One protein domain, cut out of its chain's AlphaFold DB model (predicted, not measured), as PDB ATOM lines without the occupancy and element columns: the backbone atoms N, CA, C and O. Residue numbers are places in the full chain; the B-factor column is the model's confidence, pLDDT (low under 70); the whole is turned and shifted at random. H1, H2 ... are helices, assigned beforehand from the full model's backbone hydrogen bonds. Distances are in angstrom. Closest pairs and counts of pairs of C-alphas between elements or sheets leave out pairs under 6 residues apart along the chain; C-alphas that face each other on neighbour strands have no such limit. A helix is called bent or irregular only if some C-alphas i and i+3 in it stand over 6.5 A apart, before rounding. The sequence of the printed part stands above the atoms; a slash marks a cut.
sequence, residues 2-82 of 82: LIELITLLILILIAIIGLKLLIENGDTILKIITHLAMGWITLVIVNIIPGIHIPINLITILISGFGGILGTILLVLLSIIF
ATOM      1  N   LEU A   2      65.948 -54.202  43.315       87.81
ATOM      2  CA  LEU A   2      65.094 -54.620  42.180       87.81
ATOM      3  C   LEU A   2      63.719 -55.159  42.623       87.81
ATOM      4  O   LEU A   2      62.695 -54.797  42.058       87.81
ATOM      5  N   ILE A   3      63.699 -55.984  43.673       90.06
ATOM      6  CA  ILE A   3      62.470 -56.566  44.235       90.06
ATOM      7  C   ILE A   3      61.549 -55.479  44.796       90.06
ATOM      8  O   ILE A   3      60.365 -55.490  44.482       90.06
ATOM      9  N   GLU A   4      62.091 -54.517  45.550       87.69
ATOM     10  CA  GLU A   4      61.351 -53.362  46.092       87.69
ATOM     11  C   GLU A   4      60.728 -52.515  44.976       87.69
ATOM     12  O   GLU A   4      59.577 -52.096  45.080       87.69
ATOM     13  N   LEU A   5      61.460 -52.315  43.874       90.25
ATOM     14  CA  LEU A   5      60.972 -51.583  42.708       90.25
ATOM     15  C   LEU A   5      59.796 -52.308  42.036       90.25
ATOM     16  O   LEU A   5      58.801 -51.682  41.678       90.25
ATOM     17  N   ILE A   6      59.883 -53.636  41.912       93.38
ATOM     18  CA  ILE A   6      58.805 -54.480  41.377       93.38
ATOM     19  C   ILE A   6      57.590 -54.463  42.314       93.38
ATOM     20  O   ILE A   6      56.457 -54.361  41.846       93.38
ATOM     21  N   THR A   7      57.809 -54.512  43.632       86.62
ATOM     22  CA  THR A   7      56.708 -54.474  44.609       86.62
ATOM     23  C   THR A   7      55.974 -53.139  44.553       86.62
ATOM     24  O   THR A   7      54.745 -53.117  44.520       86.62
ATOM     25  N   LEU A   8      56.719 -52.034  44.480       81.88
ATOM     26  CA  LEU A   8      56.164 -50.690  44.349       81.88
ATOM     27  C   LEU A   8      55.356 -50.535  43.053       81.88
ATOM     28  O   LEU A   8      54.256 -49.988  43.080       81.88
ATOM     29  N   LEU A   9      55.862 -51.065  41.936       90.88
ATOM     30  CA  LEU A   9      55.175 -51.020  40.644       90.88
ATOM     31  C   LEU A   9      53.835 -51.772  40.677       90.88
ATOM     32  O   LEU A   9      52.832 -51.264  40.176       90.88
ATOM     33  N   ILE A  10      53.799 -52.951  41.305       92.50
ATOM     34  CA  ILE A  10      52.570 -53.741  41.477       92.50
ATOM     35  C   ILE A  10      51.561 -52.987  42.352       92.50
ATOM     36  O   ILE A  10      50.378 -52.928  42.019       92.50
ATOM     37  N   LEU A  11      52.019 -52.366  43.440       79.06
ATOM     38  CA  LEU A  11      51.172 -51.583  44.344       79.06
ATOM     39  C   LEU A  11      50.552 -50.369  43.645       79.06
ATOM     40  O   LEU A  11      49.356 -50.119  43.784       79.06
ATOM     41  N   ILE A  12      51.349 -49.657  42.845       82.50
ATOM     42  CA  ILE A  12      50.881 -48.535  42.023       82.50
ATOM     43  C   ILE A  12      49.850 -49.021  41.000       82.50
ATOM     44  O   ILE A  12      48.814 -48.382  40.829       82.50
ATOM     45  N   LEU A  13      50.083 -50.168  40.357       88.69
ATOM     46  CA  LEU A  13      49.148 -50.733  39.385       88.69
ATOM     47  C   LEU A  13      47.801 -51.094  40.034       88.69
ATOM     48  O   LEU A  13      46.750 -50.739  39.501       88.69
ATOM     49  N   ILE A  14      47.823 -51.739  41.204       80.69
ATOM     50  CA  ILE A  14      46.613 -52.065  41.975       80.69
ATOM     51  C   ILE A  14      45.878 -50.786  42.388       80.69
ATOM     52  O   ILE A  14      44.659 -50.712  42.243       80.69
ATOM     53  N   ALA A  15      46.604 -49.766  42.853       73.38
ATOM     54  CA  ALA A  15      46.020 -48.485  43.237       73.38
ATOM     55  C   ALA A  15      45.351 -47.780  42.046       73.38
ATOM     56  O   ALA A  15      44.228 -47.302  42.178       73.38
ATOM     57  N   ILE A  16      45.990 -47.771  40.873       80.06
ATOM     58  CA  ILE A  16      45.431 -47.182  39.646       80.06
ATOM     59  C   ILE A  16      44.173 -47.933  39.201       80.06
ATOM     60  O   ILE A  16      43.177 -47.297  38.865       80.06
ATOM     61  N   ILE A  17      44.186 -49.270  39.223       79.19
ATOM     62  CA  ILE A  17      43.016 -50.088  38.863       79.19
ATOM     63  C   ILE A  17      41.870 -49.851  39.854       79.19
ATOM     64  O   ILE A  17      40.732 -49.635  39.437       79.19
ATOM     65  N   GLY A  18      42.169 -49.836  41.154       68.62
ATOM     66  CA  GLY A  18      41.187 -49.555  42.200       68.62
ATOM     67  C   GLY A  18      40.570 -48.164  42.055       68.62
ATOM     68  O   GLY A  18      39.352 -48.023  42.121       68.62
ATOM     69  N   LEU A  19      41.393 -47.147  41.779       69.19
ATOM     70  CA  LEU A  19      40.937 -45.773  41.577       69.19
ATOM     71  C   LEU A  19      40.113 -45.630  40.292       69.19
ATOM     72  O   LEU A  19      39.086 -44.957  40.294       69.19
ATOM     73  N   LYS A  20      40.517 -46.307  39.212       70.94
ATOM     74  CA  LYS A  20      39.783 -46.337  37.944       70.94
ATOM     75  C   LYS A  20      38.387 -46.939  38.120       70.94
ATOM     76  O   LYS A  20      37.425 -46.321  37.684       70.94
ATOM     77  N   LEU A  21      38.256 -48.058  38.835       69.12
ATOM     78  CA  LEU A  21      36.951 -48.660  39.150       69.12
ATOM     79  C   LEU A  21      36.072 -47.751  40.022       69.12
ATOM     80  O   LEU A  21      34.855 -47.703  39.832       69.12
ATOM     81  N   LEU A  22      36.683 -47.029  40.963       63.06
ATOM     82  CA  LEU A  22      36.007 -46.048  41.815       63.06
ATOM     83  C   LEU A  22      35.483 -44.852  41.014       63.06
ATOM     84  O   LEU A  22      34.379 -44.385  41.275       63.06
ATOM     85  N   ILE A  23      36.251 -44.374  40.035       65.38
ATOM     86  CA  ILE A  23      35.873 -43.249  39.173       65.38
ATOM     87  C   ILE A  23      34.839 -43.689  38.127       65.38
ATOM     88  O   ILE A  23      33.837 -43.003  37.945       65.38
ATOM     89  N   GLU A  24      35.025 -44.848  37.488       67.75
ATOM     90  CA  GLU A  24      34.111 -45.383  36.463       67.75
ATOM     91  C   GLU A  24      32.713 -45.689  37.021       67.75
ATOM     92  O   GLU A  24      31.717 -45.483  36.332       67.75
ATOM     93  N   ASN A  25      32.621 -46.126  38.282       62.81
ATOM     94  CA  ASN A  25      31.345 -46.416  38.947       62.81
ATOM     95  C   ASN A  25      30.896 -45.322  39.926       62.81
ATOM     96  O   ASN A  25      29.809 -45.427  40.508       62.81
ATOM     97  N   GLY A  26      31.708 -44.278  40.120       64.44
ATOM     98  CA  GLY A  26      31.428 -43.184  41.050       64.44
ATOM     99  C   GLY A  26      30.118 -42.479  40.720       64.44
ATOM    100  O   GLY A  26      29.351 -42.140  41.615       64.44
ATOM    101  N   ASP A  27      29.803 -42.391  39.431       74.06
ATOM    102  CA  ASP A  27      28.555 -41.841  38.914       74.06
ATOM    103  C   ASP A  27      27.324 -42.627  39.396       74.06
ATOM    104  O   ASP A  27      26.304 -42.046  39.761       74.06
ATOM    105  N   THR A  28      27.420 -43.957  39.450       80.00
ATOM    106  CA  THR A  28      26.327 -44.837  39.888       80.00
ATOM    107  C   THR A  28      26.161 -44.805  41.401       80.00
ATOM    108  O   THR A  28      25.041 -44.670  41.893       80.00
ATOM    109  N   ILE A  29      27.260 -44.877  42.154       81.88
ATOM    110  CA  ILE A  29      27.220 -44.814  43.624       81.88
ATOM    111  C   ILE A  29      26.688 -43.450  44.080       81.88
ATOM    112  O   ILE A  29      25.816 -43.384  44.947       81.88
ATOM    113  N   LEU A  30      27.139 -42.364  43.451       81.69
ATOM    114  CA  LEU A  30      26.653 -41.018  43.738       81.69
ATOM    115  C   LEU A  30      25.165 -40.860  43.381       81.69
ATOM    116  O   LEU A  30      24.411 -40.260  44.149       81.69
ATOM    117  N   LYS A  31      24.705 -41.448  42.267       81.31
ATOM    118  CA  LYS A  31      23.273 -41.490  41.910       81.31
ATOM    119  C   LYS A  31      22.445 -42.233  42.957       81.31
ATOM    120  O   LYS A  31      21.380 -41.755  43.337       81.31
ATOM    121  N   ILE A  32      22.935 -43.360  43.467       87.38
ATOM    122  CA  ILE A  32      22.250 -44.124  44.518       87.38
ATOM    123  C   ILE A  32      22.164 -43.303  45.811       87.38
ATOM    124  O   ILE A  32      21.086 -43.180  46.388       87.38
ATOM    125  N   ILE A  33      23.272 -42.697  46.241       87.19
ATOM    126  CA  ILE A  33      23.309 -41.871  47.455       87.19
ATOM    127  C   ILE A  33      22.368 -40.668  47.328       87.19
ATOM    128  O   ILE A  33      21.640 -40.364  48.270       87.19
ATOM    129  N   THR A  34      22.335 -40.006  46.171       81.44
ATOM    130  CA  THR A  34      21.432 -38.866  45.942       81.44
ATOM    131  C   THR A  34      19.960 -39.280  45.935       81.44
ATOM    132  O   THR A  34      19.151 -38.584  46.546       81.44
ATOM    133  N   HIS A  35      19.604 -40.430  45.350       88.31
ATOM    134  CA  HIS A  35      18.235 -40.964  45.428       88.31
ATOM    135  C   HIS A  35      17.840 -41.285  46.873       88.31
ATOM    136  O   HIS A  35      16.771 -40.881  47.324       88.31
ATOM    137  N   LEU A  36      18.717 -41.944  47.635       89.62
ATOM    138  CA  LEU A  36      18.479 -42.241  49.051       89.62
ATOM    139  C   LEU A  36      18.325 -40.968  49.891       89.62
ATOM    140  O   LEU A  36      17.404 -40.876  50.701       89.62
ATOM    141  N   ALA A  37      19.189 -39.973  49.681       86.69
ATOM    142  CA  ALA A  37      19.101 -38.689  50.368       86.69
ATOM    143  C   ALA A  37      17.781 -37.975  50.043       86.69
ATOM    144  O   ALA A  37      17.110 -37.491  50.953       86.69
ATOM    145  N   MET A  38      17.364 -37.968  48.774       87.94
ATOM    146  CA  MET A  38      16.092 -37.374  48.360       87.94
ATOM    147  C   MET A  38      14.890 -38.111  48.968       87.94
ATOM    148  O   MET A  38      13.956 -37.471  49.454       87.94
ATOM    149  N   GLY A  39      14.926 -39.445  49.004       89.00
ATOM    150  CA  GLY A  39      13.897 -40.257  49.654       89.00
ATOM    151  C   GLY A  39      13.788 -39.967  51.147       89.00
ATOM    152  O   GLY A  39      12.701 -39.724  51.668       89.00
ATOM    153  N   TRP A  40      14.925 -39.896  51.838       93.19
ATOM    154  CA  TRP A  40      14.964 -39.520  53.248       93.19
ATOM    155  C   TRP A  40      14.380 -38.120  53.489       93.19
ATOM    156  O   TRP A  40      13.507 -37.972  54.342       93.19
ATOM    157  N   ILE A  41      14.786 -37.115  52.701       91.06
ATOM    158  CA  ILE A  41      14.252 -35.745  52.800       91.06
ATOM    159  C   ILE A  41      12.731 -35.745  52.615       91.06
ATOM    160  O   ILE A  41      12.007 -35.147  53.411       91.06
ATOM    161  N   THR A  42      12.236 -36.435  51.588       91.19
ATOM    162  CA  THR A  42      10.801 -36.458  51.273       91.19
ATOM    163  C   THR A  42      10.000 -37.120  52.398       91.19
ATOM    164  O   THR A  42       8.957 -36.602  52.798       91.19
ATOM    165  N   LEU A  43      10.511 -38.210  52.980       94.44
ATOM    166  CA  LEU A  43       9.895 -38.858  54.141       94.44
ATOM    167  C   LEU A  43       9.877 -37.966  55.379       94.44
ATOM    168  O   LEU A  43       8.879 -37.960  56.098       94.44
ATOM    169  N   VAL A  44      10.950 -37.219  55.639       93.44
ATOM    170  CA  VAL A  44      10.992 -36.264  56.754       93.44
ATOM    171  C   VAL A  44       9.925 -35.190  56.563       93.44
ATOM    172  O   VAL A  44       9.168 -34.932  57.491       93.44
ATOM    173  N   ILE A  45       9.818 -34.614  55.362       92.38
ATOM    174  CA  ILE A  45       8.816 -33.582  55.047       92.38
ATOM    175  C   ILE A  45       7.400 -34.107  55.281       92.38
ATOM    176  O   ILE A  45       6.581 -33.445  55.914       92.38
ATOM    177  N   VAL A  46       7.112 -35.304  54.784       93.50
ATOM    178  CA  VAL A  46       5.784 -35.907  54.898       93.50
ATOM    179  C   VAL A  46       5.424 -36.240  56.348       93.50
ATOM    180  O   VAL A  46       4.283 -36.033  56.744       93.50
ATOM    181  N   ASN A  47       6.389 -36.669  57.165       93.25
ATOM    182  CA  ASN A  47       6.181 -36.924  58.596       93.25
ATOM    183  C   ASN A  47       5.944 -35.653  59.438       93.25
ATOM    184  O   ASN A  47       5.616 -35.761  60.616       93.25
ATOM    185  N   ILE A  48       6.103 -34.448  58.877       94.25
ATOM    186  CA  ILE A  48       5.706 -33.199  59.557       94.25
ATOM    187  C   ILE A  48       4.179 -33.017  59.506       94.25
ATOM    188  O   ILE A  48       3.608 -32.298  60.328       94.25
ATOM    189  N   ILE A  49       3.502 -33.655  58.546       92.88
ATOM    190  CA  ILE A  49       2.057 -33.530  58.367       92.88
ATOM    191  C   ILE A  49       1.341 -34.251  59.522       92.88
ATOM    192  O   ILE A  49       1.561 -35.448  59.727       92.88
ATOM    193  N   PRO A  50       0.443 -33.568  60.259       91.31
ATOM    194  CA  PRO A  50      -0.295 -34.187  61.353       91.31
ATOM    195  C   PRO A  50      -1.094 -35.403  60.872       91.31
ATOM    196  O   PRO A  50      -1.840 -35.314  59.898       91.31
ATOM    197  N   GLY A  51      -0.965 -36.525  61.580       89.12
ATOM    198  CA  GLY A  51      -1.674 -37.769  61.260       89.12
ATOM    199  C   GLY A  51      -0.947 -38.699  60.286       89.12
ATOM    200  O   GLY A  51      -1.424 -39.811  60.084       89.12
ATOM    201  N   ILE A  52       0.209 -38.305  59.737       93.44
ATOM    202  CA  ILE A  52       1.051 -39.181  58.912       93.44
ATOM    203  C   ILE A  52       2.272 -39.620  59.719       93.44
ATOM    204  O   ILE A  52       3.064 -38.790  60.155       93.44
ATOM    205  N   HIS A  53       2.438 -40.934  59.882       92.44
ATOM    206  CA  HIS A  53       3.590 -41.523  60.566       92.44
ATOM    207  C   HIS A  53       4.177 -42.648  59.719       92.44
ATOM    208  O   HIS A  53       3.689 -43.776  59.717       92.44
ATOM    209  N   ILE A  54       5.252 -42.347  58.998       93.94
ATOM    210  CA  ILE A  54       5.990 -43.318  58.191       93.94
ATOM    211  C   ILE A  54       7.332 -43.576  58.882       93.94
ATOM    212  O   ILE A  54       8.127 -42.640  59.018       93.94
ATOM    213  N   PRO A  55       7.642 -44.820  59.288       93.25
ATOM    214  CA  PRO A  55       8.904 -45.122  59.952       93.25
ATOM    215  C   PRO A  55      10.079 -44.834  59.013       93.25
ATOM    216  O   PRO A  55      10.121 -45.345  57.896       93.25
ATOM    217  N   ILE A  56      11.051 -44.033  59.456       95.38
ATOM    218  CA  ILE A  56      12.237 -43.681  58.663       95.38
ATOM    219  C   ILE A  56      13.299 -44.769  58.861       95.38
ATOM    220  O   ILE A  56      14.105 -44.716  59.787       95.38
ATOM    221  N   ASN A  57      13.278 -45.782  58.000       95.19
ATOM    222  CA  ASN A  57      14.250 -46.871  57.981       95.19
ATOM    223  C   ASN A  57      14.768 -47.087  56.553       95.19
ATOM    224  O   ASN A  57      14.299 -46.461  55.605       95.19
ATOM    225  N   LEU A  58      15.741 -47.983  56.382       92.56
ATOM    226  CA  LEU A  58      16.357 -48.190  55.073       92.56
ATOM    227  C   LEU A  58      15.337 -48.599  53.996       92.56
ATOM    228  O   LEU A  58      15.443 -48.144  52.865       92.56
ATOM    229  N   ILE A  59      14.327 -49.406  54.337       95.69
ATOM    230  CA  ILE A  59      13.317 -49.887  53.383       95.69
ATOM    231  C   ILE A  59      12.430 -48.734  52.905       95.69
ATOM    232  O   ILE A  59      12.238 -48.569  51.701       95.69
ATOM    233  N   THR A  60      11.912 -47.908  53.815       95.62
ATOM    234  CA  THR A  60      11.068 -46.768  53.429       95.62
ATOM    235  C   THR A  60      11.868 -45.722  52.661       95.62
ATOM    236  O   THR A  60      11.375 -45.206  51.657       95.62
ATOM    237  N   ILE A  61      13.124 -45.473  53.051       94.88
ATOM    238  CA  ILE A  61      14.040 -44.584  52.322       94.88
ATOM    239  C   ILE A  61      14.323 -45.125  50.918       94.88
ATOM    240  O   ILE A  61      14.363 -44.344  49.976       94.88
ATOM    241  N   LEU A  62      14.479 -46.440  50.743       92.00
ATOM    242  CA  LEU A  62      14.651 -47.051  49.422       92.00
ATOM    243  C   LEU A  62      13.406 -46.863  48.548       92.00
ATOM    244  O   LEU A  62      13.524 -46.436  47.400       92.00
ATOM    245  N   ILE A  63      12.218 -47.135  49.091       93.12
ATOM    246  CA  ILE A  63      10.948 -46.995  48.361       93.12
ATOM    247  C   ILE A  63      10.705 -45.532  47.967       93.12
ATOM    248  O   ILE A  63      10.367 -45.255  46.818       93.12
ATOM    249  N   SER A  64      10.913 -44.590  48.887       94.88
ATOM    250  CA  SER A  64      10.768 -43.154  48.621       94.88
ATOM    251  C   SER A  64      11.890 -42.611  47.727       94.88
ATOM    252  O   SER A  64      11.640 -41.795  46.848       94.88
ATOM    253  N   GLY A  65      13.122 -43.085  47.896       89.25
ATOM    254  CA  GLY A  65      14.291 -42.593  47.170       89.25
ATOM    255  C   GLY A  65      14.329 -43.040  45.717       89.25
ATOM    256  O   GLY A  65      14.564 -42.224  44.831       89.25
ATOM    257  N   PHE A  66      14.039 -44.314  45.449       90.62
ATOM    258  CA  PHE A  66      13.973 -44.841  44.083       90.62
ATOM    259  C   PHE A  66      12.595 -44.658  43.436       90.62
ATOM    260  O   PHE A  66      12.513 -44.446  42.230       90.62
ATOM    261  N   GLY A  67      11.513 -44.704  44.218       87.50
ATOM    262  CA  GLY A  67      10.153 -44.440  43.734       87.50
ATOM    263  C   GLY A  67       9.788 -42.950  43.679       87.50
ATOM    264  O   GLY A  67       8.714 -42.599  43.185       87.50
ATOM    265  N   GLY A  68      10.649 -42.072  44.199       88.81
ATOM    266  CA  GLY A  68      10.442 -40.629  44.262       88.81
ATOM    267  C   GLY A  68       9.139 -40.234  44.965       88.81
ATOM    268  O   GLY A  68       8.728 -40.797  45.984       88.81
ATOM    269  N   ILE A  69       8.445 -39.257  44.376       88.06
ATOM    270  CA  ILE A  69       7.162 -38.754  44.884       88.06
ATOM    271  C   ILE A  69       6.106 -39.868  44.897       88.06
ATOM    272  O   ILE A  69       5.379 -39.993  45.876       88.06
ATOM    273  N   LEU A  70       6.050 -40.720  43.867       92.44
ATOM    274  CA  LEU A  70       5.072 -41.814  43.794       92.44
ATOM    275  C   LEU A  70       5.306 -42.865  44.882       92.44
ATOM    276  O   LEU A  70       4.359 -43.275  45.550       92.44
ATOM    277  N   GLY A  71       6.565 -43.252  45.103       91.81
ATOM    278  CA  GLY A  71       6.939 -44.148  46.201       91.81
ATOM    279  C   GLY A  71       6.580 -43.559  47.564       91.81
ATOM    280  O   GLY A  71       6.081 -44.260  48.439       91.81
ATOM    281  N   THR A  72       6.743 -42.247  47.723       92.44
ATOM    282  CA  THR A  72       6.357 -41.551  48.955       92.44
ATOM    283  C   THR A  72       4.840 -41.496  49.139       92.44
ATOM    284  O   THR A  72       4.357 -41.787  50.228       92.44
ATOM    285  N   ILE A  73       4.073 -41.196  48.086       94.75
ATOM    286  CA  ILE A  73       2.600 -41.214  48.120       94.75
ATOM    287  C   ILE A  73       2.094 -42.607  48.496       94.75
ATOM    288  O   ILE A  73       1.191 -42.724  49.320       94.75
ATOM    289  N   LEU A  74       2.695 -43.664  47.947       95.94
ATOM    290  CA  LEU A  74       2.349 -45.035  48.308       95.94
ATOM    291  C   LEU A  74       2.542 -45.284  49.810       95.94
ATOM    292  O   LEU A  74       1.652 -45.836  50.451       95.94
ATOM    293  N   LEU A  75       3.672 -44.851  50.375       95.00
ATOM    294  CA  LEU A  75       3.948 -44.987  51.808       95.00
ATOM    295  C   LEU A  75       2.980 -44.166  52.671       95.00
ATOM    296  O   LEU A  75       2.556 -44.649  53.717       95.00
ATOM    297  N   VAL A  76       2.583 -42.972  52.218       94.56
ATOM    298  CA  VAL A  76       1.544 -42.164  52.877       94.56
ATOM    299  C   VAL A  76       0.221 -42.912  52.912       94.56
ATOM    300  O   VAL A  76      -0.365 -43.059  53.980       94.56
ATOM    301  N   LEU A  77      -0.233 -43.423  51.767       93.44
ATOM    302  CA  LEU A  77      -1.477 -44.187  51.694       93.44
ATOM    303  C   LEU A  77      -1.424 -45.403  52.619       93.44
ATOM    304  O   LEU A  77      -2.373 -45.652  53.357       93.44
ATOM    305  N   LEU A  78      -0.294 -46.114  52.634       92.38
ATOM    306  CA  LEU A  78      -0.097 -47.261  53.512       92.38
ATOM    307  C   LEU A  78      -0.188 -46.868  54.994       92.38
ATOM    308  O   LEU A  78      -0.848 -47.571  55.748       92.38
ATOM    309  N   SER A  79       0.399 -45.730  55.385       90.00
ATOM    310  CA  SER A  79       0.375 -45.225  56.770       90.00
ATOM    311  C   SER A  79      -0.988 -44.722  57.255       90.00
ATOM    312  O   SER A  79      -1.167 -44.491  58.443       90.00
ATOM    313  N   ILE A  80      -1.930 -44.484  56.337       89.62
ATOM    314  CA  ILE A  80      -3.302 -44.074  56.671       89.62
ATOM    315  C   ILE A  80      -4.214 -45.304  56.787       89.62
ATOM    316  O   ILE A  80      -5.199 -45.280  57.522       89.62
ATOM    317  N   ILE A  81      -3.912 -46.365  56.032       88.56
ATOM    318  CA  ILE A  81      -4.709 -47.597  55.992       88.56
ATOM    319  C   ILE A  81      -4.369 -48.531  57.165       88.56
ATOM    320  O   ILE A  81      -5.264 -49.222  57.653       88.56
ATOM    321  N   PHE A  82      -3.102 -48.569  57.583       79.50
ATOM    322  CA  PHE A  82      -2.569 -49.444  58.633       79.50
ATOM    323  C   PHE A  82      -2.008 -48.631  59.796       79.50
ATOM    324  O   PHE A  82      -2.213 -49.071  60.949       79.50
TER     325      PHE A  82
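Overview. This is residues 2 to 82 of the 82 residues of the protein "SigmaK-factor processing regulatory BofA" of Methanosphaera sp. A6 (UniProt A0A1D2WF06). A small compact head sits at one end of a long helical arm. The head, residues 32 to 82, is made of the later part of H2, which crosses the first arm of the bent helix H3, the second arm of H3, and the long link between H2 and H3. The arm, residues 2 to 31, sticks out from it: H1 and the first residues of H2 follow one another end to end, and this stretch makes most of the length. There are 81 printed residues with three named helices, in the order H1, H2, H3, and no named strand; the class is all helix. The whole is extended, with a radius of gyration of the C-alphas of 21.2 A, and spans 71 by 18 by 17 A.

Arrangement. The longest helix by residues is H3, residues 58 to 81, which by its hydrogen bonds was assigned as one helix but is bent: C-alphas 66 and 69 are 9.2 A apart, where about 5 A is found in a regular helix. Its arms are H3a, residues 58 to 66, and H3b, residues 69 to 81; residues 67 and 68 belong to neither. H3a and H3b touch, the closest C-alphas being those of Ser 64 and Gly 71, 4.6 A apart. The two arms stand at a steep tilt of 45 degrees and run opposite ways, and H3b touches H3a with residues 70 to 75 alone. H2, residues 26 to 46, touches H3a with its residues 35 to 43 alone; the closest C-alphas are those of Gly 39 and Gly 65, 3.4 A apart. The lines of H2 and H3a are about perpendicular, at 75 degrees, and their centres are 8.4 A apart. H2 also touches H3b, with its residues 39 to 46 alone, and the closest C-alphas there are those of Leu 43 and Thr 72, 6.8 A apart. H2 and H3b run the same way at a steep tilt of 39 degrees. None of these three touching pairs is at a shallow tilt: the helix packing is mostly crossed, the helices standing at large angles to each other. H1, residues 2 to 24, touches no helix; it is near H2, and the two meet only through their link. H1 is apart from both H3a and H3b. In H1, H2, H3a and H3b every backbone O of residue i is within hydrogen-bond range of the N of residue i+4 inside the helix or arm.

Along the chain. H3a begins at C-alpha 58, at (16.357, -48.190, 55.073), and its 9 residues measure 11.7 A from first to last C-alpha. H3b has 13 residues over 18.5 A and ends at C-alpha 81, at (-4.709, -47.597, 55.992). H2 has 21 residues, Gly 26 to Val 46, and is 30.0 A long. H1 has 23 residues, Leu 2 to Glu 24, and is 32.8 A long; it begins at C-alpha 2, at (65.094, -54.620, 42.180).

Size, cuts and confidence. The two C-alphas farthest apart are those of Leu 2 and Ile 81, at 71.5 A. Residues 2 to 31 stand free, of which 2 to 24 belong to H1 and 26 to 31 to H2. Without them the body has 51 residues, spans 29 by 17 by 16 A and has a radius of gyration of 9.8 A. The link from H1 to H2 is tight, with 1 residue, and the link from H2 to H3 is long, with 11 residues. The printed part has no cut and ends at residue 82, the chain's last residue. The mean pLDDT of the printed part is 86.8; it is under 70 at residues 18 to 19 and 21 to 26.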